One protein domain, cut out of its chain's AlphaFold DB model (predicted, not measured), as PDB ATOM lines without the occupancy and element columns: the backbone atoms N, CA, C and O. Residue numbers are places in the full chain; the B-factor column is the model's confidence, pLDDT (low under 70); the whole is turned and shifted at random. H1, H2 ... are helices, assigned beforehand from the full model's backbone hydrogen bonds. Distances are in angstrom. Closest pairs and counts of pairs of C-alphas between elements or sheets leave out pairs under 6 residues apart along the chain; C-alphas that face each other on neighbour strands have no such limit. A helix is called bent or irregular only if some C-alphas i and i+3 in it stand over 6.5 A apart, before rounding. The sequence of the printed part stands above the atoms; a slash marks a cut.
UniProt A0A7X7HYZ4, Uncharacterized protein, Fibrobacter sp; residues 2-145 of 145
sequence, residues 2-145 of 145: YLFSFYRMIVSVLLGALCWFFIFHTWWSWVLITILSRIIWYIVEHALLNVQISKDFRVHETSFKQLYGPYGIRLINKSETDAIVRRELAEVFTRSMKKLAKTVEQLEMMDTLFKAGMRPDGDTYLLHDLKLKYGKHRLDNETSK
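AT A GLANCE: This is residues 2 to 145 of the 145 residues of an uncharacterized protein of Fibrobacter sp (UniProt A0A7X7HYZ4). A long helix arm, H2a, makes the length of the domain and joins a head of helices at its far end; at its near end H1 folds back from it as a V. In the head H2b doubles back on the end of H2a, H3 sits in the middle, and H4 and H5 form a hairpin that packs on H3. The 144 printed residues hold five named helices, H1 to H5 in order, and no named strand; the class is all helix. The whole is only just loose, close to extended, with a radius of gyration of the C-alphas of 21.5 A, and it is elongated, spanning 63 by 36 by 30 A.

IN THESE COORDINATES: H1 is residues 2 to 22, 31.1 A long, from C-alpha 2 at (-43.079, 0.552, -22.436). H2, residues 27 to 81, was assigned as one helix by its hydrogen bonds but is bent: C-alphas 67 and 70 are 9.5 A apart. Its arm H2a is residues 27 to 67, 60.0 A long, from C-alpha 27 at (-70.825, 4.485, -27.964); it is irregular, with C-alphas 59 and 62 7.2 A apart, and has a kink of 43 degrees near residue 60. Arm H2b is residues 70 to 81, 17.2 A. H3 is residues 83 to 92, 15.1 A; H4 is residues 97 to 115, 26.5 A; H5 is residues 122 to 143, 31.7 A, ending at C-alpha 143 (-16.831, -18.301, -25.685).

HOW THE PARTS SIT: H1 and H2a form a helical hairpin at a steep tilt of 43 degrees; H2a touches H1 with residues 27 to 38 alone, and the closest C-alphas, of Gly 16 and Trp 30, are 4.5 A apart. H2b touches H2a at a shallow tilt of 20 degrees, opposite ways, closest at the C-alphas of Lys 65 and Gly 72, 4.7 A. H2b and H3 touch only at the corner, closest at the C-alphas of Ser 79 and Arg 86, 4.5 A. H2a touches H3 with residues 53 to 57 alone, closest at the C-alphas of Ile 53 and Ala 90, 6.0 A. H3 touches H5 at a shallow tilt of 29 degrees, closest at the C-alphas of Val 92 and Gly 135, 5.6 A. H3 touches H4, closest at the C-alphas of Val 92 and Leu 100, 5.8 A. H4 and H5 form a helical hairpin at a steep tilt of 42 degrees, closest at the C-alphas of Val 104 and Gly 135, 5.9 A. H1 is apart from H2b, H3, H4 and H5. Every O i to N i+4 pair is within hydrogen-bond range in H1, H4 and H5; the counts are 35 of 37 in H2a, 7 of 8 in H2b and 5 of 6 in H3.

THE WHOLE: The C-alphas farthest apart, of His 25 and Lys 115, are 64.8 A apart. The printed part has no cut and no long link. Residues 2 to 7 of H1 and 42 to 49 of H2a stand free. Mean pLDDT of the printed part is 82.1; residues 2 to 6, 8, 16, 19 to 25 and 144 to 145 are under 70.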
ATOM      1  N   TYR A   2     -42.044  -0.496 -22.588       42.53
ATOM      2  CA  TYR A   2     -43.079   0.552 -22.436       42.53
ATOM      3  C   TYR A   2     -43.508   1.267 -23.733       42.53
ATOM      4  O   TYR A   2     -44.692   1.541 -23.907       42.53
ATOM      5  N   LEU A   3     -42.588   1.495 -24.679       42.34
ATOM      6  CA  LEU A   3     -42.898   2.167 -25.955       42.34
ATOM      7  C   LEU A   3     -43.937   1.415 -26.807       42.34
ATOM      8  O   LEU A   3     -44.805   2.030 -27.419       42.34
ATOM      9  N   PHE A   4     -43.922   0.079 -26.774       53.97
ATOM     10  CA  PHE A   4     -44.942  -0.731 -27.447       53.97
ATOM     11  C   PHE A   4     -46.304  -0.675 -26.746       53.97
ATOM     12  O   PHE A   4     -47.323  -0.842 -27.406       53.97
ATOM     13  N   SER A   5     -46.350  -0.412 -25.436       58.91
ATOM     14  CA  SER A   5     -47.609  -0.314 -24.685       58.91
ATOM     15  C   SER A   5     -48.428   0.909 -25.112       58.91
ATOM     16  O   SER A   5     -49.635   0.808 -25.334       58.91
ATOM     17  N   PHE A   6     -47.758   2.048 -25.325       63.66
ATOM     18  CA  PHE A   6     -48.402   3.285 -25.775       63.66
ATOM     19  C   PHE A   6     -48.958   3.148 -27.201       63.66
ATOM     20  O   PHE A   6     -50.111   3.488 -27.459       63.66
ATOM     21  N   TYR A   7     -48.182   2.536 -28.102       70.25
ATOM     22  CA  TYR A   7     -48.625   2.241 -29.467       70.25
ATOM     23  C   TYR A   7     -49.824   1.277 -29.496       70.25
ATOM     24  O   TYR A   7     -50.796   1.517 -30.208       70.25
ATOM     25  N   ARG A   8     -49.813   0.228 -28.658       67.06
ATOM     26  CA  ARG A   8     -50.933  -0.724 -28.525       67.06
ATOM     27  C   ARG A   8     -52.222  -0.038 -28.070       67.06
ATOM     28  O   ARG A   8     -53.291  -0.358 -28.581       67.06
ATOM     29  N   MET A   9     -52.131   0.922 -27.145       71.56
ATOM     30  CA  MET A   9     -53.289   1.705 -26.713       71.56
ATOM     31  C   MET A   9     -53.853   2.553 -27.859       71.56
ATOM     32  O   MET A   9     -55.048   2.470 -28.133       71.56
ATOM     33  N   ILE A  10     -53.002   3.300 -28.565       77.19
ATOM     34  CA  ILE A  10     -53.424   4.179 -29.667       77.19
ATOM     35  C   ILE A  10     -54.084   3.374 -30.793       77.19
ATOM     36  O   ILE A  10     -55.161   3.744 -31.252       77.19
ATOM     37  N   VAL A  11     -53.497   2.241 -31.186       76.25
ATOM     38  CA  VAL A  11     -54.051   1.368 -32.235       76.25
ATOM     39  C   VAL A  11     -55.400   0.776 -31.822       76.25
ATOM     40  O   VAL A  11     -56.327   0.764 -32.629       76.25
ATOM     41  N   SER A  12     -55.551   0.347 -30.562       74.00
ATOM     42  CA  SER A  12     -56.835  -0.174 -30.063       74.00
ATOM     43  C   SER A  12     -57.944   0.884 -30.069       74.00
ATOM     44  O   SER A  12     -59.072   0.593 -30.459       74.00
ATOM     45  N   VAL A  13     -57.614   2.129 -29.708       76.06
ATOM     46  CA  VAL A  13     -58.552   3.260 -29.698       76.06
ATOM     47  C   VAL A  13     -58.930   3.689 -31.119       76.06
ATOM     48  O   VAL A  13     -60.107   3.941 -31.382       76.06
ATOM     49  N   LEU A  14     -57.967   3.707 -32.047       79.62
ATOM     50  CA  LEU A  14     -58.199   3.980 -33.470       79.62
ATOM     51  C   LEU A  14     -59.100   2.926 -34.124       79.62
ATOM     52  O   LEU A  14     -60.024   3.285 -34.846       79.62
ATOM     53  N   LEU A  15     -58.874   1.639 -33.840       74.50
ATOM     54  CA  LEU A  15     -59.722   0.543 -34.328       74.50
ATOM     55  C   LEU A  15     -61.160   0.659 -33.821       74.50
ATOM     56  O   LEU A  15     -62.101   0.480 -34.595       74.50
ATOM     57  N   GLY A  16     -61.330   1.009 -32.544       67.38
ATOM     58  CA  GLY A  16     -62.644   1.329 -31.997       67.38
ATOM     59  C   GLY A  16     -63.287   2.494 -32.747       67.38
ATOM     60  O   GLY A  16     -64.450   2.400 -33.136       67.38
ATOM     61  N   ALA A  17     -62.556   3.599 -32.939       71.19
ATOM     62  CA  ALA A  17     -63.082   4.822 -33.549       71.19
ATOM     63  C   ALA A  17     -63.497   4.604 -35.014       71.19
ATOM     64  O   ALA A  17     -64.557   5.069 -35.431       71.19
ATOM     65  N   LEU A  18     -62.712   3.827 -35.764       73.25
ATOM     66  CA  LEU A  18     -63.047   3.404 -37.124       73.25
ATOM     67  C   LEU A  18     -64.333   2.567 -37.150       73.25
ATOM     68  O   LEU A  18     -65.219   2.826 -37.959       73.25
ATOM     69  N   CYS A  19     -64.493   1.604 -36.241       64.81
ATOM     70  CA  CYS A  19     -65.702   0.776 -36.217       64.81
ATOM     71  C   CYS A  19     -66.962   1.539 -35.780       64.81
ATOM     72  O   CYS A  19     -68.053   1.246 -36.276       64.81
ATOM     73  N   TRP A  20     -66.825   2.528 -34.892       64.75
ATOM     74  CA  TRP A  20     -67.925   3.425 -34.521       64.75
ATOM     75  C   TRP A  20     -68.418   4.246 -35.722       64.75
ATOM     76  O   TRP A  20     -69.624   4.388 -35.926       64.75
ATOM     77  N   PHE A  21     -67.490   4.728 -36.556       67.38
ATOM     78  CA  PHE A  21     -67.821   5.542 -37.724       67.38
ATOM     79  C   PHE A  21     -68.504   4.735 -38.842       67.38
ATOM     80  O   PHE A  21     -69.395   5.254 -39.507       67.38
ATOM     81  N   PHE A  22     -68.119   3.467 -39.034       68.31
ATOM     82  CA  PHE A  22     -68.562   2.664 -40.183       68.31
ATOM     83  C   PHE A  22     -69.689   1.655 -39.908       68.31
ATOM     84  O   PHE A  22     -70.407   1.319 -40.845       68.31
ATOM     85  N   ILE A  23     -69.841   1.132 -38.682       65.00
ATOM     86  CA  ILE A  23     -70.669  -0.072 -38.451       65.00
ATOM     87  C   ILE A  23     -71.784   0.167 -37.425       65.00
ATOM     88  O   ILE A  23     -72.938  -0.165 -37.681       65.00
ATOM     89  N   PHE A  24     -71.463   0.747 -36.267       57.41
ATOM     90  CA  PHE A  24     -72.428   0.930 -35.178       57.41
ATOM     91  C   PHE A  24     -72.253   2.302 -34.527       57.41
ATOM     92  O   PHE A  24     -71.296   2.513 -33.783       57.41
ATOM     93  N   HIS A  25     -73.228   3.192 -34.731       67.88
ATOM     94  CA  HIS A  25     -73.311   4.539 -34.139       67.88
ATOM     95  C   HIS A  25     -73.657   4.539 -32.635       67.88
ATOM     96  O   HIS A  25     -74.291   5.449 -32.106       67.88
ATOM     97  N   THR A  26     -73.243   3.507 -31.910       78.00
ATOM     98  CA  THR A  26     -73.492   3.343 -30.478       78.00
ATOM     99  C   THR A  26     -72.169   3.450 -29.743       78.00
ATOM    100  O   THR A  26     -71.240   2.714 -30.042       78.00
ATOM    101  N   TRP A  27     -72.065   4.317 -28.739       72.38
ATOM    102  CA  TRP A  27     -70.825   4.485 -27.964       72.38
ATOM    103  C   TRP A  27     -70.310   3.174 -27.324       72.38
ATOM    104  O   TRP A  27     -69.107   2.983 -27.165       72.38
ATOM    105  N   TRP A  28     -71.208   2.224 -27.037       75.38
ATOM    106  CA  TRP A  28     -70.869   0.879 -26.561       75.38
ATOM    107  C   TRP A  28     -70.067   0.036 -27.564       75.38
ATOM    108  O   TRP A  28     -69.251  -0.781 -27.137       75.38
ATOM    109  N   SER A  29     -70.256   0.231 -28.877       72.50
ATOM    110  CA  SER A  29     -69.514  -0.505 -29.913       72.50
ATOM    111  C   SER A  29     -68.028  -0.146 -29.878       72.50
ATOM    112  O   SER A  29     -67.172  -1.025 -29.950       72.50
ATOM    113  N   TRP A  30     -67.723   1.135 -29.651       71.81
ATOM    114  CA  TRP A  30     -66.368   1.648 -29.488       71.81
ATOM    115  C   TRP A  30     -65.655   0.967 -28.315       71.81
ATOM    116  O   TRP A  30     -64.595   0.362 -28.492       71.81
ATOM    117  N   VAL A  31     -66.274   0.985 -27.130       76.62
ATOM    118  CA  VAL A  31     -65.701   0.397 -25.910       76.62
ATOM    119  C   VAL A  31     -65.478  -1.109 -26.075       76.62
ATOM    120  O   VAL A  31     -64.373  -1.591 -25.824       76.62
ATOM    121  N   LEU A  32     -66.472  -1.853 -26.569       81.19
ATOM    122  CA  LEU A  32     -66.353  -3.302 -26.774       81.19
ATOM    123  C   LEU A  32     -65.221  -3.670 -27.737       81.19
ATOM    124  O   LEU A  32     -64.458  -4.595 -27.459       81.19
ATOM    125  N   ILE A  33     -65.073  -2.934 -28.838       80.75
ATOM    126  CA  ILE A  33     -64.052  -3.211 -29.855       80.75
ATOM    127  C   ILE A  33     -62.651  -2.883 -29.337       80.75
ATOM    128  O   ILE A  33     -61.718  -3.655 -29.571       80.75
ATOM    129  N   THR A  34     -62.488  -1.802 -28.566       78.94
ATOM    130  CA  THR A  34     -61.192  -1.513 -27.930       78.94
ATOM    131  C   THR A  34     -60.776  -2.629 -26.964       78.94
ATOM    132  O   THR A  34     -59.633  -3.091 -27.023       78.94
ATOM    133  N   ILE A  35     -61.701  -3.137 -26.144       82.25
ATOM    134  CA  ILE A  35     -61.443  -4.239 -25.206       82.25
ATOM    135  C   ILE A  35     -61.130  -5.536 -25.965       82.25
ATOM    136  O   ILE A  35     -60.116  -6.178 -25.688       82.25
ATOM    137  N   LEU A  36     -61.943  -5.896 -26.963       83.31
ATOM    138  CA  LEU A  36     -61.733  -7.087 -27.791       83.31
ATOM    139  C   LEU A  36     -60.382  -7.057 -28.504       83.31
ATOM    140  O   LEU A  36     -59.661  -8.050 -28.481       83.31
ATOM    141  N   SER A  37     -59.996  -5.916 -29.080       81.62
ATOM    142  CA  SER A  37     -58.704  -5.784 -29.760       81.62
ATOM    143  C   SER A  37     -57.523  -6.042 -28.818       81.62
ATOM    144  O   SER A  37     -56.556  -6.698 -29.206       81.62
ATOM    145  N   ARG A  38     -57.618  -5.614 -27.549       80.88
ATOM    146  CA  ARG A  38     -56.600  -5.898 -26.528       80.88
ATOM    147  C   ARG A  38     -56.549  -7.371 -26.150       80.88
ATOM    148  O   ARG A  38     -55.453  -7.913 -26.025       80.88
ATOM    149  N   ILE A  39     -57.706  -8.010 -25.987       84.88
ATOM    150  CA  ILE A  39     -57.784  -9.444 -25.686       84.88
ATOM    151  C   ILE A  39     -57.165 -10.249 -26.833       84.88
ATOM    152  O   ILE A  39     -56.308 -11.094 -26.593       84.88
ATOM    153  N   ILE A  40     -57.527  -9.939 -28.080       84.88
ATOM    154  CA  ILE A  40     -56.967 -10.591 -29.270       84.88
ATOM    155  C   ILE A  40     -55.453 -10.399 -29.316       84.88
ATOM    156  O   ILE A  40     -54.719 -11.365 -29.509       84.88
ATOM    157  N   TRP A  41     -54.966  -9.179 -29.086       82.75
ATOM    158  CA  TRP A  41     -53.532  -8.912 -29.082       82.75
ATOM    159  C   TRP A  41     -52.792  -9.726 -28.019       82.75
ATOM    160  O   TRP A  41     -51.745 -10.308 -28.299       82.75
ATOM    161  N   TYR A  42     -53.349  -9.804 -26.808       82.88
ATOM    162  CA  TYR A  42     -52.792 -10.606 -25.722       82.88
ATOM    163  C   TYR A  42     -52.734 -12.094 -26.091       82.88
ATOM    164  O   TYR A  42     -51.705 -12.739 -25.893       82.88
ATOM    165  N   ILE A  43     -53.801 -12.627 -26.695       84.81
ATOM    166  CA  ILE A  43     -53.853 -14.015 -27.174       84.81
ATOM    167  C   ILE A  43     -52.785 -14.260 -28.244       84.81
ATOM    168  O   ILE A  43     -52.063 -15.255 -28.170       84.81
ATOM    169  N   VAL A  44     -52.644 -13.353 -29.213       84.69
ATOM    170  CA  VAL A  44     -51.646 -13.466 -30.287       84.69
ATOM    171  C   VAL A  44     -50.227 -13.432 -29.724       84.69
ATOM    172  O   VAL A  44     -49.410 -14.277 -30.084       84.69
ATOM    173  N   GLU A  45     -49.920 -12.511 -28.811       83.31
ATOM    174  CA  GLU A  45     -48.603 -12.425 -28.172       83.31
ATOM    175  C   GLU A  45     -48.284 -13.704 -27.387       83.31
ATOM    176  O   GLU A  45     -47.196 -14.270 -27.522       83.31
ATOM    177  N   HIS A  46     -49.257 -14.222 -26.638       80.38
ATOM    178  CA  HIS A  46     -49.091 -15.456 -25.881       80.38
ATOM    179  C   HIS A  46     -48.926 -16.688 -26.791       80.38
ATOM    180  O   HIS A  46     -48.139 -17.590 -26.483       80.38
ATOM    181  N   ALA A  47     -49.627 -16.731 -27.927       80.94
ATOM    182  CA  ALA A  47     -49.485 -17.787 -28.924       80.94
ATOM    183  C   ALA A  47     -48.107 -17.743 -29.600       80.94
ATOM    184  O   ALA A  47     -47.438 -18.773 -29.699       80.94
ATOM    185  N   LEU A  48     -47.640 -16.557 -30.003       80.94
ATOM    186  CA  LEU A  48     -46.318 -16.370 -30.606       80.94
ATOM    187  C   LEU A  48     -45.193 -16.785 -29.650       80.94
ATOM    188  O   LEU A  48     -44.274 -17.494 -30.063       80.94
ATOM    189  N   LEU A  49     -45.292 -16.417 -28.368       80.50
ATOM    190  CA  LEU A  49     -44.341 -16.845 -27.339       80.50
ATOM    191  C   LEU A  49     -44.316 -18.370 -27.189       80.50
ATOM    192  O   LEU A  49     -43.238 -18.960 -27.173       80.50
ATOM    193  N   ASN A  50     -45.478 -19.027 -27.148       81.06
ATOM    194  CA  ASN A  50     -45.552 -20.488 -27.061       81.06
ATOM    195  C   ASN A  50     -44.934 -21.178 -28.288       81.06
ATOM    196  O   ASN A  50     -44.247 -22.194 -28.148       81.06
ATOM    197  N   VAL A  51     -45.139 -20.629 -29.489       83.00
ATOM    198  CA  VAL A  51     -44.522 -21.144 -30.722       83.00
ATOM    199  C   VAL A  51     -43.006 -20.983 -30.671       83.00
ATOM    200  O   VAL A  51     -42.281 -21.916 -31.017       83.00
ATOM    201  N   GLN A  52     -42.515 -19.828 -30.223       82.62
ATOM    202  CA  GLN A  52     -41.083 -19.586 -30.085       82.62
ATOM    203  C   GLN A  52     -40.455 -20.537 -29.063       82.62
ATOM    204  O   GLN A  52     -39.469 -21.195 -29.385       82.62
ATOM    205  N   ILE A  53     -41.074 -20.686 -27.889       82.62
ATOM    206  CA  ILE A  53     -40.659 -21.644 -26.858       82.62
ATOM    207  C   ILE A  53     -40.590 -23.052 -27.441       82.62
ATOM    208  O   ILE A  53     -39.584 -23.724 -27.273       82.62
ATOM    209  N   SER A  54     -41.615 -23.488 -28.175       83.62
ATOM    210  CA  SER A  54     -41.659 -24.837 -28.754       83.62
ATOM    211  C   SER A  54     -40.560 -25.066 -29.796       83.62
ATOM    212  O   SER A  54     -39.973 -26.146 -29.855       83.62
ATOM    213  N   LYS A  55     -40.260 -24.050 -30.615       84.62
ATOM    214  CA  LYS A  55     -39.157 -24.103 -31.583       84.62
ATOM    215  C   LYS A  55     -37.804 -24.193 -30.884       84.62
ATOM    216  O   LYS A  55     -36.981 -25.003 -31.291       84.62
ATOM    217  N   ASP A  56     -37.584 -23.375 -29.863       82.44
ATOM    218  CA  ASP A  56     -36.346 -23.370 -29.079       82.44
ATOM    219  C   ASP A  56     -36.170 -24.702 -28.337       82.44
ATOM    220  O   ASP A  56     -35.089 -25.285 -28.351       82.44
ATOM    221  N   PHE A  57     -37.263 -25.249 -27.804       86.50
ATOM    222  CA  PHE A  57     -37.276 -26.555 -27.158       86.50
ATOM    223  C   PHE A  57     -36.808 -27.665 -28.094       86.50
ATOM    224  O   PHE A  57     -35.855 -28.364 -27.774       86.50
ATOM    225  N   ARG A  58     -37.407 -27.776 -29.288       85.31
ATOM    226  CA  ARG A  58     -37.067 -28.821 -30.269       85.31
ATOM    227  C   ARG A  58     -35.600 -28.812 -30.692       85.31
ATOM    228  O   ARG A  58     -35.051 -29.868 -30.983       85.31
ATOM    229  N   VAL A  59     -34.976 -27.636 -30.754       86.75
ATOM    230  CA  VAL A  59     -33.560 -27.507 -31.133       86.75
ATOM    231  C   VAL A  59     -32.639 -28.030 -30.029       86.75
ATOM    232  O   VAL A  59     -31.625 -28.651 -30.326       86.75
ATOM    233  N   HIS A  60     -32.988 -27.794 -28.764       87.56
ATOM    234  CA  HIS A  60     -32.121 -28.098 -27.623       87.56
ATOM    235  C   HIS A  60     -32.425 -29.437 -26.941       87.56
ATOM    236  O   HIS A  60     -31.574 -29.965 -26.225       87.56
ATOM    237  N   GLU A  61     -33.602 -30.010 -27.186       88.06
ATOM    238  CA  GLU A  61     -34.088 -31.235 -26.552       88.06
ATOM    239  C   GLU A  61     -33.128 -32.421 -26.710       88.06
ATOM    240  O   GLU A  61     -32.792 -33.095 -25.734       88.06
ATOM    241  N   THR A  62     -32.662 -32.675 -27.933       87.88
ATOM    242  CA  THR A  62     -31.800 -33.822 -28.250       87.88
ATOM    243  C   THR A  62     -30.432 -33.690 -27.594       87.88
ATOM    244  O   THR A  62     -29.985 -34.619 -26.922       87.88
ATOM    245  N   SER A  63     -29.799 -32.520 -27.708       87.81
ATOM    246  CA  SER A  63     -28.518 -32.239 -27.055       87.81
ATOM    247  C   SER A  63     -28.631 -32.327 -25.534       87.81
ATOM    248  O   SER A  63     -27.758 -32.897 -24.885       87.81
ATOM    249  N   PHE A  64     -29.719 -31.814 -24.953       90.88
ATOM    250  CA  PHE A  64     -29.962 -31.887 -23.514       90.88
ATOM    251  C   PHE A  64     -30.133 -33.338 -23.030       90.88
ATOM    252  O   PHE A  64     -29.526 -33.732 -22.034       90.88
ATOM    253  N   LYS A  65     -30.894 -34.164 -23.764       90.50
ATOM    254  CA  LYS A  65     -31.033 -35.605 -23.486       90.50
ATOM    255  C   LYS A  65     -29.689 -36.333 -23.548       90.50
ATOM    256  O   LYS A  65     -29.412 -37.160 -22.686       90.50
ATOM    257  N   GLN A  66     -28.853 -36.017 -24.536       89.75
ATOM    258  CA  GLN A  66     -27.536 -36.641 -24.701       89.75
ATOM    259  C   GLN A  66     -26.562 -36.261 -23.578       89.75
ATOM    260  O   GLN A  66     -25.872 -37.131 -23.057       89.75
ATOM    261  N   LEU A  67     -26.540 -34.989 -23.167       89.38
ATOM    262  CA  LEU A  67     -25.638 -34.486 -22.124       89.38
ATOM    263  C   LEU A  67     -25.969 -35.018 -20.724       89.38
ATOM    264  O   LEU A  67     -25.061 -35.306 -19.950       89.38
ATOM    265  N   TYR A  68     -27.256 -35.150 -20.387       89.81
ATOM    266  CA  TYR A  68     -27.692 -35.508 -19.026       89.81
ATOM    267  C   TYR A  68     -28.309 -36.904 -18.904       89.81
ATOM    268  O   TYR A  68     -28.783 -37.280 -17.826       89.81
ATOM    269  N   GLY A  69     -28.326 -37.673 -19.995       89.88
ATOM    270  CA  GLY A  69     -28.743 -39.072 -20.021       89.88
ATOM    271  C   GLY A  69     -30.116 -39.309 -19.366       89.88
ATOM    272  O   GLY A  69     -31.081 -38.613 -19.698       89.88
ATOM    273  N   PRO A  70     -30.240 -40.258 -18.414       89.19
ATOM    274  CA  PRO A  70     -31.522 -40.616 -17.797       89.19
ATOM    275  C   PRO A  70     -32.251 -39.451 -17.114       89.19
ATOM    276  O   PRO A  70     -33.481 -39.386 -17.151       89.19
ATOM    277  N   TYR A  71     -31.510 -38.521 -16.502       87.12
ATOM    278  CA  TYR A  71     -32.093 -37.367 -15.814       87.12
ATOM    279  C   TYR A  71     -32.594 -36.318 -16.805       87.12
ATOM    280  O   TYR A  71     -33.692 -35.789 -16.629       87.12
ATOM    281  N   GLY A  72     -31.844 -36.082 -17.887       87.25
ATOM    282  CA  GLY A  72     -32.271 -35.208 -18.980       87.25
ATOM    283  C   GLY A  72     -33.532 -35.726 -19.669       87.25
ATOM    284  O   GLY A  72     -34.489 -34.979 -19.852       87.25
ATOM    285  N   ILE A  73     -33.575 -37.026 -19.978       89.06
ATOM    286  CA  ILE A  73     -34.745 -37.674 -20.589       89.06
ATOM    287  C   ILE A  73     -35.974 -37.552 -19.686       89.06
ATOM    288  O   ILE A  73     -37.040 -37.159 -20.157       89.06
ATOM    289  N   ARG A  74     -35.828 -37.825 -18.383       90.50
ATOM    290  CA  ARG A  74     -36.934 -37.713 -17.420       90.50
ATOM    291  C   ARG A  74     -37.509 -36.300 -17.375       90.50
ATOM    292  O   ARG A  74     -38.726 -36.144 -17.371       90.50
ATOM    293  N   LEU A  75     -36.647 -35.285 -17.363       89.19
ATOM    294  CA  LEU A  75     -37.069 -33.888 -17.306       89.19
ATOM    295  C   LEU A  75     -37.787 -33.443 -18.580       89.19
ATOM    296  O   LEU A  75     -38.805 -32.762 -18.499       89.19
ATOM    297  N   ILE A  76     -37.281 -33.848 -19.749       90.50
ATOM    298  CA  ILE A  76     -37.943 -33.549 -21.018       90.50
ATOM    299  C   ILE A  76     -39.308 -34.231 -21.079       90.50
ATOM    300  O   ILE A  76     -40.293 -33.562 -21.373       90.50
ATOM    301  N   ASN A  77     -39.406 -35.509 -20.716       89.69
ATOM    302  CA  ASN A  77     -40.692 -36.207 -20.698       89.69
ATOM    303  C   ASN A  77     -41.667 -35.552 -19.701       89.69
ATOM    304  O   ASN A  77     -42.850 -35.402 -19.994       89.69
ATOM    305  N   LYS A  78     -41.177 -35.078 -18.545       88.06
ATOM    306  CA  LYS A  78     -41.986 -34.295 -17.594       88.06
ATOM    307  C   LYS A  78     -42.422 -32.952 -18.185       88.06
ATOM    308  O   LYS A  78     -43.535 -32.517 -17.944       88.06
ATOM    309  N   SER A  79     -41.588 -32.308 -18.998       87.50
ATOM    310  CA  SER A  79     -41.944 -31.067 -19.699       87.50
ATOM    311  C   SER A  79     -42.957 -31.271 -20.835       87.50
ATOM    312  O   SER A  79     -43.590 -30.314 -21.290       87.50
ATOM    313  N   GLU A  80     -43.129 -32.500 -21.324       85.94
ATOM    314  CA  GLU A  80     -44.173 -32.829 -22.298       85.94
ATOM    315  C   GLU A  80     -45.564 -32.774 -21.659       85.94
ATOM    316  O   GLU A  80     -46.496 -32.253 -22.275       85.94
ATOM    317  N   THR A  81     -45.675 -33.222 -20.407       87.31
ATOM    318  CA  THR A  81     -46.924 -33.236 -19.636       87.31
ATOM    319  C   THR A  81     -47.139 -31.963 -18.814       87.31
ATOM    320  O   THR A  81     -48.276 -31.514 -18.685       87.31
ATOM    321  N   ASP A  82     -46.071 -31.347 -18.302       87.25
ATOM    322  CA  ASP A  82     -46.115 -30.155 -17.455       87.25
ATOM    323  C   ASP A  82     -45.610 -28.899 -18.191       87.25
ATOM    324  O   ASP A  82     -44.423 -28.732 -18.504       87.25
ATOM    325  N   ALA A  83     -46.537 -27.971 -18.441       84.12
ATOM    326  CA  ALA A  83     -46.253 -26.703 -19.106       84.12
ATOM    327  C   ALA A  83     -45.345 -25.772 -18.283       84.12
ATOM    328  O   ALA A  83     -44.661 -24.931 -18.871       84.12
ATOM    329  N   ILE A  84     -45.320 -25.904 -16.952       86.12
ATOM    330  CA  ILE A  84     -44.470 -25.093 -16.072       86.12
ATOM    331  C   ILE A  84     -43.013 -25.507 -16.266       86.12
ATOM    332  O   ILE A  84     -42.179 -24.670 -16.611       86.12
ATOM    333  N   VAL A  85     -42.725 -26.810 -16.179       86.31
ATOM    334  CA  VAL A  85     -41.376 -27.362 -16.400       86.31
ATOM    335  C   VAL A  85     -40.860 -27.005 -17.796       86.31
ATOM    336  O   VAL A  85     -39.698 -26.630 -17.957       86.31
ATOM    337  N   ARG A  86     -41.732 -27.045 -18.813       86.56
ATOM    338  CA  ARG A  86     -41.379 -26.621 -20.175       86.56
ATOM    339  C   ARG A  86     -40.974 -25.153 -20.245       86.56
ATOM    340  O   ARG A  86     -39.987 -24.831 -20.903       86.56
ATOM    341  N   ARG A  87     -41.725 -24.261 -19.593       85.62
ATOM    342  CA  ARG A  87     -41.401 -22.826 -19.563       85.62
ATOM    343  C   ARG A  87     -40.084 -22.568 -18.847       85.62
ATOM    344  O   ARG A  87     -39.278 -21.806 -19.364       85.62
ATOM    345  N   GLU A  88     -39.844 -23.234 -17.724       86.69
ATOM    346  CA  GLU A  88     -38.593 -23.085 -16.982       86.69
ATOM    347  C   GLU A  88     -37.373 -23.570 -17.770       86.69
ATOM    348  O   GLU A  88     -36.335 -22.914 -17.788       86.69
ATOM    349  N   LEU A  89     -37.485 -24.701 -18.466       88.44
ATOM    350  CA  LEU A  89     -36.418 -25.187 -19.343       88.44
ATOM    351  C   LEU A  89     -36.187 -24.255 -20.541       88.44
ATOM    352  O   LEU A  89     -35.046 -24.049 -20.963       88.44
ATOM    353  N   ALA A  90     -37.248 -23.623 -21.051       86.94
ATOM    354  CA  ALA A  90     -37.152 -22.663 -22.144       86.94
ATOM    355  C   ALA A  90     -36.311 -21.420 -21.800       86.94
ATOM    356  O   ALA A  90     -35.779 -20.774 -22.705       86.94
ATOM    357  N   GLU A  91     -36.141 -21.092 -20.515       86.81
ATOM    358  CA  GLU A  91     -35.283 -19.984 -20.077       86.81
ATOM    359  C   GLU A  91     -33.816 -20.213 -20.448       86.81
ATOM    360  O   GLU A  91     -33.123 -19.271 -20.839       86.81
ATOM    361  N   VAL A  92     -33.367 -21.469 -20.384       89.00
ATOM    362  CA  VAL A  92     -31.999 -21.883 -20.724       89.00
ATOM    363  C   VAL A  92     -31.897 -22.340 -22.183       89.00
ATOM    364  O   VAL A  92     -30.829 -22.265 -22.786       89.00
ATOM    365  N   PHE A  93     -33.002 -22.760 -22.803       88.50
ATOM    366  CA  PHE A  93     -33.056 -23.097 -24.235       88.50
ATOM    367  C   PHE A  93     -33.213 -21.873 -25.143       88.50
ATOM    368  O   PHE A  93     -33.296 -22.006 -26.360       88.50
ATOM    369  N   THR A  94     -33.195 -20.664 -24.583       87.06
ATOM    370  CA  THR A  94     -33.280 -19.436 -25.371       87.06
ATOM    371  C   THR A  94     -32.160 -19.340 -26.417       87.06
ATOM    372  O   THR A  94     -31.015 -19.741 -26.186       87.06
ATOM    373  N   ARG A  95     -32.477 -18.771 -27.584       83.69
ATOM    374  CA  ARG A  95     -31.483 -18.454 -28.628       83.69
ATOM    375  C   ARG A  95     -30.596 -17.261 -28.283       83.69
ATOM    376  O   ARG A  95     -29.512 -17.126 -28.832       83.69
ATOM    377  N   SER A  96     -31.071 -16.355 -27.428       86.44
ATOM    378  CA  SER A  96     -30.338 -15.128 -27.119       86.44
ATOM    379  C   SER A  96     -29.280 -15.393 -26.053       86.44
ATOM    380  O   SER A  96     -29.617 -15.557 -24.883       86.44
ATOM    381  N   MET A  97     -28.004 -15.349 -26.439       87.00
ATOM    382  CA  MET A  97     -26.882 -15.565 -25.514       87.00
ATOM    383  C   MET A  97     -26.836 -14.528 -24.384       87.00
ATOM    384  O   MET A  97     -26.566 -14.872 -23.239       87.00
ATOM    385  N   LYS A  98     -27.215 -13.272 -24.656       87.38
ATOM    386  CA  LYS A  98     -27.336 -12.236 -23.617       87.38
ATOM    387  C   LYS A  98     -28.408 -12.580 -22.579       87.38
ATOM    388  O   LYS A  98     -28.213 -12.348 -21.389       87.38
ATOM    389  N   LYS A  99     -29.550 -13.114 -23.028       87.38
ATOM    390  CA  LYS A  99     -30.618 -13.556 -22.125       87.38
ATOM    391  C   LYS A  99     -30.173 -14.790 -21.342       87.38
ATOM    392  O   LYS A  99     -30.372 -14.818 -20.137       87.38
ATOM    393  N   LEU A 100     -29.518 -15.741 -22.011       89.69
ATOM    394  CA  LEU A 100     -28.957 -16.938 -21.392       89.69
ATOM    395  C   LEU A 100     -27.961 -16.594 -20.278       89.69
ATOM    396  O   LEU A 100     -28.102 -17.121 -19.182       89.69
ATOM    397  N   ALA A 101     -27.015 -15.683 -20.525       88.88
ATOM    398  CA  ALA A 101     -26.033 -15.244 -19.532       88.88
ATOM    399  C   ALA A 101     -26.705 -14.690 -18.268       88.88
ATOM    400  O   ALA A 101     -26.382 -15.106 -17.159       88.88
ATOM    401  N   LYS A 102     -27.713 -13.828 -18.440       91.19
ATOM    402  CA  LYS A 102     -28.488 -13.288 -17.318       91.19
ATOM    403  C   LYS A 102     -29.261 -14.378 -16.565       91.19
ATOM    404  O   LYS A 102     -29.318 -14.350 -15.340       91.19
ATOM    405  N   THR A 103     -29.863 -15.329 -17.279       90.69
ATOM    406  CA  THR A 103     -30.548 -16.469 -16.654       90.69
ATOM    407  C   THR A 103     -29.564 -17.322 -15.850       90.69
ATOM    408  O   THR A 103     -29.881 -17.728 -14.739       90.69
ATOM    409  N   VAL A 104     -28.364 -17.583 -16.377       91.38
ATOM    410  CA  VAL A 104     -27.327 -18.356 -15.678       91.38
ATOM    411  C   VAL A 104     -26.864 -17.641 -14.414       91.38
ATOM    412  O   VAL A 104     -26.830 -18.272 -13.368       91.38
ATOM    413  N   GLU A 105     -26.615 -16.333 -14.469       91.00
ATOM    414  CA  GLU A 105     -26.277 -15.521 -13.292       91.00
ATOM    415  C   GLU A 105     -27.361 -15.614 -12.200       91.00
ATOM    416  O   GLU A 105     -27.073 -15.817 -11.021       91.00
ATOM    417  N   GLN A 106     -28.639 -15.548 -12.587       90.44
ATOM    418  CA  GLN A 106     -29.756 -15.732 -11.654       90.44
ATOM    419  C   GLN A 106     -29.801 -17.143 -11.062       90.44
ATOM    420  O   GLN A 106     -30.081 -17.306  -9.872       90.44
ATOM    421  N   LEU A 107     -29.521 -18.163 -11.877       91.06
ATOM    422  CA  LEU A 107     -29.443 -19.540 -11.407       91.06
ATOM    423  C   LEU A 107     -28.265 -19.725 -10.438       91.06
ATOM    424  O   LEU A 107     -28.431 -20.375  -9.414       91.06
ATOM    425  N   GLU A 108     -27.111 -19.106 -10.682       91.06
ATOM    426  CA  GLU A 108     -25.969 -19.140  -9.759       91.06
ATOM    427  C   GLU A 108     -26.282 -18.475  -8.418       91.06
ATOM    428  O   GLU A 108     -25.959 -19.027  -7.365       91.06
ATOM    429  N   MET A 109     -26.967 -17.329  -8.431       89.19
ATOM    430  CA  MET A 109     -27.431 -16.704  -7.192       89.19
ATOM    431  C   MET A 109     -28.353 -17.646  -6.409       89.19
ATOM    432  O   MET A 109     -28.187 -17.809  -5.204       89.19
ATOM    433  N   MET A 110     -29.281 -18.334  -7.073       87.06
ATOM    434  CA  MET A 110     -30.136 -19.324  -6.406       87.06
ATOM    435  C   MET A 110     -29.346 -20.538  -5.885       87.06
ATOM    436  O   MET A 110     -29.615 -20.993  -4.778       87.06
ATOM    437  N   ASP A 111     -28.332 -21.018  -6.609       89.56
ATOM    438  CA  ASP A 111     -27.467 -22.118  -6.156       89.56
ATOM    439  C   ASP A 111     -26.696 -21.755  -4.875       89.56
ATOM    440  O   ASP A 111     -26.581 -22.569  -3.955       89.56
ATOM    441  N   THR A 112     -26.231 -20.505  -4.752       86.75
ATOM    442  CA  THR A 112     -25.604 -20.035  -3.503       86.75
ATOM    443  C   THR A 112     -26.589 -20.023  -2.331       86.75
ATOM    444  O   THR A 112     -26.234 -20.447  -1.231       86.75
ATOM    445  N   LEU A 113     -27.847 -19.640  -2.569       86.06
ATOM    446  CA  LEU A 113     -28.916 -19.698  -1.566       86.06
ATOM    447  C   LEU A 113     -29.264 -21.140  -1.166       86.06
ATOM    448  O   LEU A 113     -29.508 -21.418   0.010       86.06
ATOM    449  N   PHE A 114     -29.240 -22.081  -2.111       87.56
ATOM    450  CA  PHE A 114     -29.479 -23.497  -1.827       87.56
ATOM    451  C   PHE A 114     -28.348 -24.108  -1.001       87.56
ATOM    452  O   PHE A 114     -28.614 -24.846  -0.051       87.56
ATOM    453  N   LYS A 115     -27.095 -23.747  -1.300       84.00
ATOM    454  CA  LYS A 115     -25.923 -24.123  -0.494       84.00
ATOM    455  C   LYS A 115     -25.969 -23.540   0.918       84.00
ATOM    456  O   LYS A 115     -25.505 -24.191   1.847       84.00
ATOM    457  N   ALA A 116     -26.573 -22.365   1.090       85.44
ATOM    458  CA  ALA A 116     -26.794 -21.735   2.392       85.44
ATOM    459  C   ALA A 116     -27.948 -22.359   3.209       85.44
ATOM    460  O   ALA A 116     -28.204 -21.919   4.328       85.44
ATOM    461  N   GLY A 117     -28.635 -23.383   2.684       79.88
ATOM    462  CA  GLY A 117     -29.624 -24.179   3.421       79.88
ATOM    463  C   GLY A 117     -31.072 -24.048   2.939       79.88
ATOM    464  O   GLY A 117     -31.927 -24.787   3.418       79.88
ATOM    465  N   MET A 118     -31.373 -23.183   1.964       80.88
ATOM    466  CA  MET A 118     -32.734 -23.010   1.419       80.88
ATOM    467  C   MET A 118     -33.037 -23.976   0.267       80.88
ATOM    468  O   MET A 118     -33.468 -23.566  -0.808       80.88
ATOM    469  N   ARG A 119     -32.762 -25.270   0.450       78.50
ATOM    470  CA  ARG A 119     -32.910 -26.253  -0.629       78.50
ATOM    471  C   ARG A 119     -34.395 -26.586  -0.869       78.50
ATOM    472  O   ARG A 119     -35.062 -27.004   0.074       78.50
ATOM    473  N   PRO A 120     -34.914 -26.433  -2.102       81.88
ATOM    474  CA  PRO A 120     -36.280 -26.818  -2.441       81.88
ATOM    475  C   PRO A 120     -36.400 -28.340  -2.602       81.88
ATOM    476  O   PRO A 120     -35.402 -29.065  -2.556       81.88
ATOM    477  N   ASP A 121     -37.624 -28.809  -2.846       84.56
ATOM    478  CA  ASP A 121     -37.931 -30.217  -3.108       84.56
ATOM    479  C   ASP A 121     -37.012 -30.839  -4.173       84.56
ATOM    480  O   ASP A 121     -36.551 -30.171  -5.105       84.56
ATOM    481  N   GLY A 122     -36.766 -32.149  -4.054       81.19
ATOM    482  CA  GLY A 122     -35.762 -32.861  -4.853       81.19
ATOM    483  C   GLY A 122     -35.933 -32.718  -6.370       81.19
ATOM    484  O   GLY A 122     -34.945 -32.541  -7.084       81.19
ATOM    485  N   ASP A 123     -37.174 -32.718  -6.860       81.44
ATOM    486  CA  ASP A 123     -37.486 -32.535  -8.282       81.44
ATOM    487  C   ASP A 123     -37.177 -31.111  -8.772       81.44
ATOM    488  O   ASP A 123     -36.630 -30.926  -9.862       81.44
ATOM    489  N   THR A 124     -37.491 -30.101  -7.959       83.62
ATOM    490  CA  THR A 124     -37.243 -28.684  -8.262       83.62
ATOM    491  C   THR A 124     -35.750 -28.377  -8.217       83.62
ATOM    492  O   THR A 124     -35.225 -27.671  -9.079       83.62
ATOM    493  N   TYR A 125     -35.038 -28.969  -7.255       86.81
ATOM    494  CA  TYR A 125     -33.585 -28.888  -7.174       86.81
ATOM    495  C   TYR A 125     -32.912 -29.543  -8.388       86.81
ATOM    496  O   TYR A 125     -31.996 -28.964  -8.968       86.81
ATOM    497  N   LEU A 126     -33.377 -30.724  -8.810       87.62
ATOM    498  CA  LEU A 126     -32.857 -31.401 -10.001       87.62
ATOM    499  C   LEU A 126     -33.063 -30.550 -11.262       87.62
ATOM    500  O   LEU A 126     -32.146 -30.411 -12.069       87.62
ATOM    501  N   LEU A 127     -34.248 -29.954 -11.420       89.56
ATOM    502  CA  LEU A 127     -34.539 -29.048 -12.529       89.56
ATOM    503  C   LEU A 127     -33.607 -27.834 -12.525       89.56
ATOM    504  O   LEU A 127     -33.067 -27.470 -13.568       89.56
ATOM    505  N   HIS A 128     -33.380 -27.235 -11.360       90.00
ATOM    506  CA  HIS A 128     -32.447 -26.128 -11.208       90.00
ATOM    507  C   HIS A 128     -31.003 -26.509 -11.580       90.00
ATOM    508  O   HIS A 128     -30.386 -25.833 -12.402       90.00
ATOM    509  N   ASP A 129     -30.484 -27.606 -11.027       90.12
ATOM    510  CA  ASP A 129     -29.110 -28.064 -11.258       90.12
ATOM    511  C   ASP A 129     -28.854 -28.376 -12.743       90.12
ATOM    512  O   ASP A 129     -27.860 -27.938 -13.325       90.12
ATOM    513  N   LEU A 130     -29.793 -29.065 -13.403       90.69
ATOM    514  CA  LEU A 130     -29.685 -29.366 -14.833       90.69
ATOM    515  C   LEU A 130     -29.768 -28.103 -15.703       90.69
ATOM    516  O   LEU A 130     -29.024 -27.986 -16.680       90.69
ATOM    517  N   LYS A 131     -30.624 -27.138 -15.339       92.50
ATOM    518  CA  LYS A 131     -30.695 -25.823 -16.000       92.50
ATOM    519  C   LYS A 131     -29.359 -25.087 -15.901       92.50
ATOM    520  O   LYS A 131     -28.846 -24.618 -16.915       92.50
ATOM    521  N   LEU A 132     -28.781 -25.025 -14.702       91.94
ATOM    522  CA  LEU A 132     -27.515 -24.339 -14.456       91.94
ATOM    523  C   LEU A 132     -26.369 -24.975 -15.251       91.94
ATOM    524  O   LEU A 132     -25.652 -24.278 -15.969       91.94
ATOM    525  N   LYS A 133     -26.236 -26.306 -15.185       91.50
ATOM    526  CA  LYS A 133     -25.212 -27.055 -15.929       91.50
ATOM    527  C   LYS A 133     -25.329 -26.839 -17.435       91.50
ATOM    528  O   LYS A 133     -24.311 -26.652 -18.100       91.50
ATOM    529  N   TYR A 134     -26.549 -26.843 -17.972       91.75
ATOM    530  CA  TYR A 134     -26.751 -26.692 -19.413       91.75
ATOM    531  C   TYR A 134     -26.482 -25.272 -19.882       91.75
ATOM    532  O   TYR A 134     -25.861 -25.071 -20.925       91.75
ATOM    533  N   GLY A 135     -26.916 -24.286 -19.096       89.00
ATOM    534  CA  GLY A 135     -26.668 -22.883 -19.385       89.00
ATOM    535  C   GLY A 135     -25.179 -22.561 -19.421       89.00
ATOM    536  O   GLY A 135     -24.730 -21.944 -20.384       89.00
ATOM    537  N   LYS A 136     -24.409 -23.055 -18.442       90.75
ATOM    538  CA  LYS A 136     -22.943 -22.919 -18.414       90.75
ATOM    539  C   LYS A 136     -22.284 -23.564 -19.622       90.75
ATOM    540  O   LYS A 136     -21.632 -22.872 -20.390       90.75
ATOM    541  N   HIS A 137     -22.581 -24.838 -19.876       91.00
ATOM    542  CA  HIS A 137     -22.041 -25.558 -21.030       91.00
ATOM    543  C   HIS A 137     -22.299 -24.830 -22.363       91.00
ATOM    544  O   HIS A 137     -21.453 -24.811 -23.253       91.00
ATOM    545  N   ARG A 138     -23.476 -24.212 -22.525       89.50
ATOM    546  CA  ARG A 138     -23.793 -23.417 -23.718       89.50
ATOM    547  C   ARG A 138     -23.010 -22.109 -23.802       89.50
ATOM    548  O   ARG A 138     -22.641 -21.731 -24.908       89.50
ATOM    549  N   LEU A 139     -22.804 -21.418 -22.682       89.50
ATOM    550  CA  LEU A 139     -21.999 -20.196 -22.643       89.50
ATOM    551  C   LEU A 139     -20.531 -20.508 -22.946       89.50
ATOM    552  O   LEU A 139     -19.958 -19.867 -23.821       89.50
ATOM    553  N   ASP A 140     -19.983 -21.546 -22.317       88.06
ATOM    554  CA  ASP A 140     -18.587 -21.965 -22.473       88.06
ATOM    555  C   ASP A 140     -18.261 -22.346 -23.929       88.06
ATOM    556  O   ASP A 140     -17.225 -21.954 -24.474       88.06
ATOM    557  N   ASN A 141     -19.175 -23.061 -24.596       84.69
ATOM    558  CA  ASN A 141     -19.042 -23.435 -26.008       84.69
ATOM    559  C   ASN A 141     -19.132 -22.250 -26.978       84.69
ATOM    560  O   ASN A 141     -18.613 -22.344 -28.090       84.69
ATOM    561  N   GLU A 142     -19.808 -21.165 -26.597       80.94
ATOM    562  CA  GLU A 142     -19.865 -19.947 -27.409       80.94
ATOM    563  C   GLU A 142     -18.604 -19.102 -27.210       80.94
ATOM    564  O   GLU A 142     -18.073 -18.572 -28.173       80.94
ATOM    565  N   THR A 143     -18.085 -19.017 -25.980       70.25
ATOM    566  CA  THR A 143     -16.831 -18.301 -25.685       70.25
ATOM    567  C   THR A 143     -15.579 -19.000 -26.211       70.25
ATOM    568  O   THR A 143     -14.535 -18.367 -26.319       70.25
ATOM    569  N   SER A 144     -15.668 -20.299 -26.513       61.66
ATOM    570  CA  SER A 144     -14.561 -21.096 -27.062       61.66
ATOM    571  C   SER A 144     -14.477 -21.063 -28.597       61.66
ATOM    572  O   SER A 144     -13.611 -21.729 -29.166       61.66
ATOM    573  N   LYS A 145     -15.382 -20.342 -29.270       53.25
ATOM    574  CA  LYS A 145     -15.375 -20.103 -30.721       53.25
ATOM    575  C   LYS A 145     -14.861 -18.708 -31.043       53.25
ATOM    576  O   LYS A 145     -14.210 -18.590 -32.103       53.25
TER     577      LYS A 145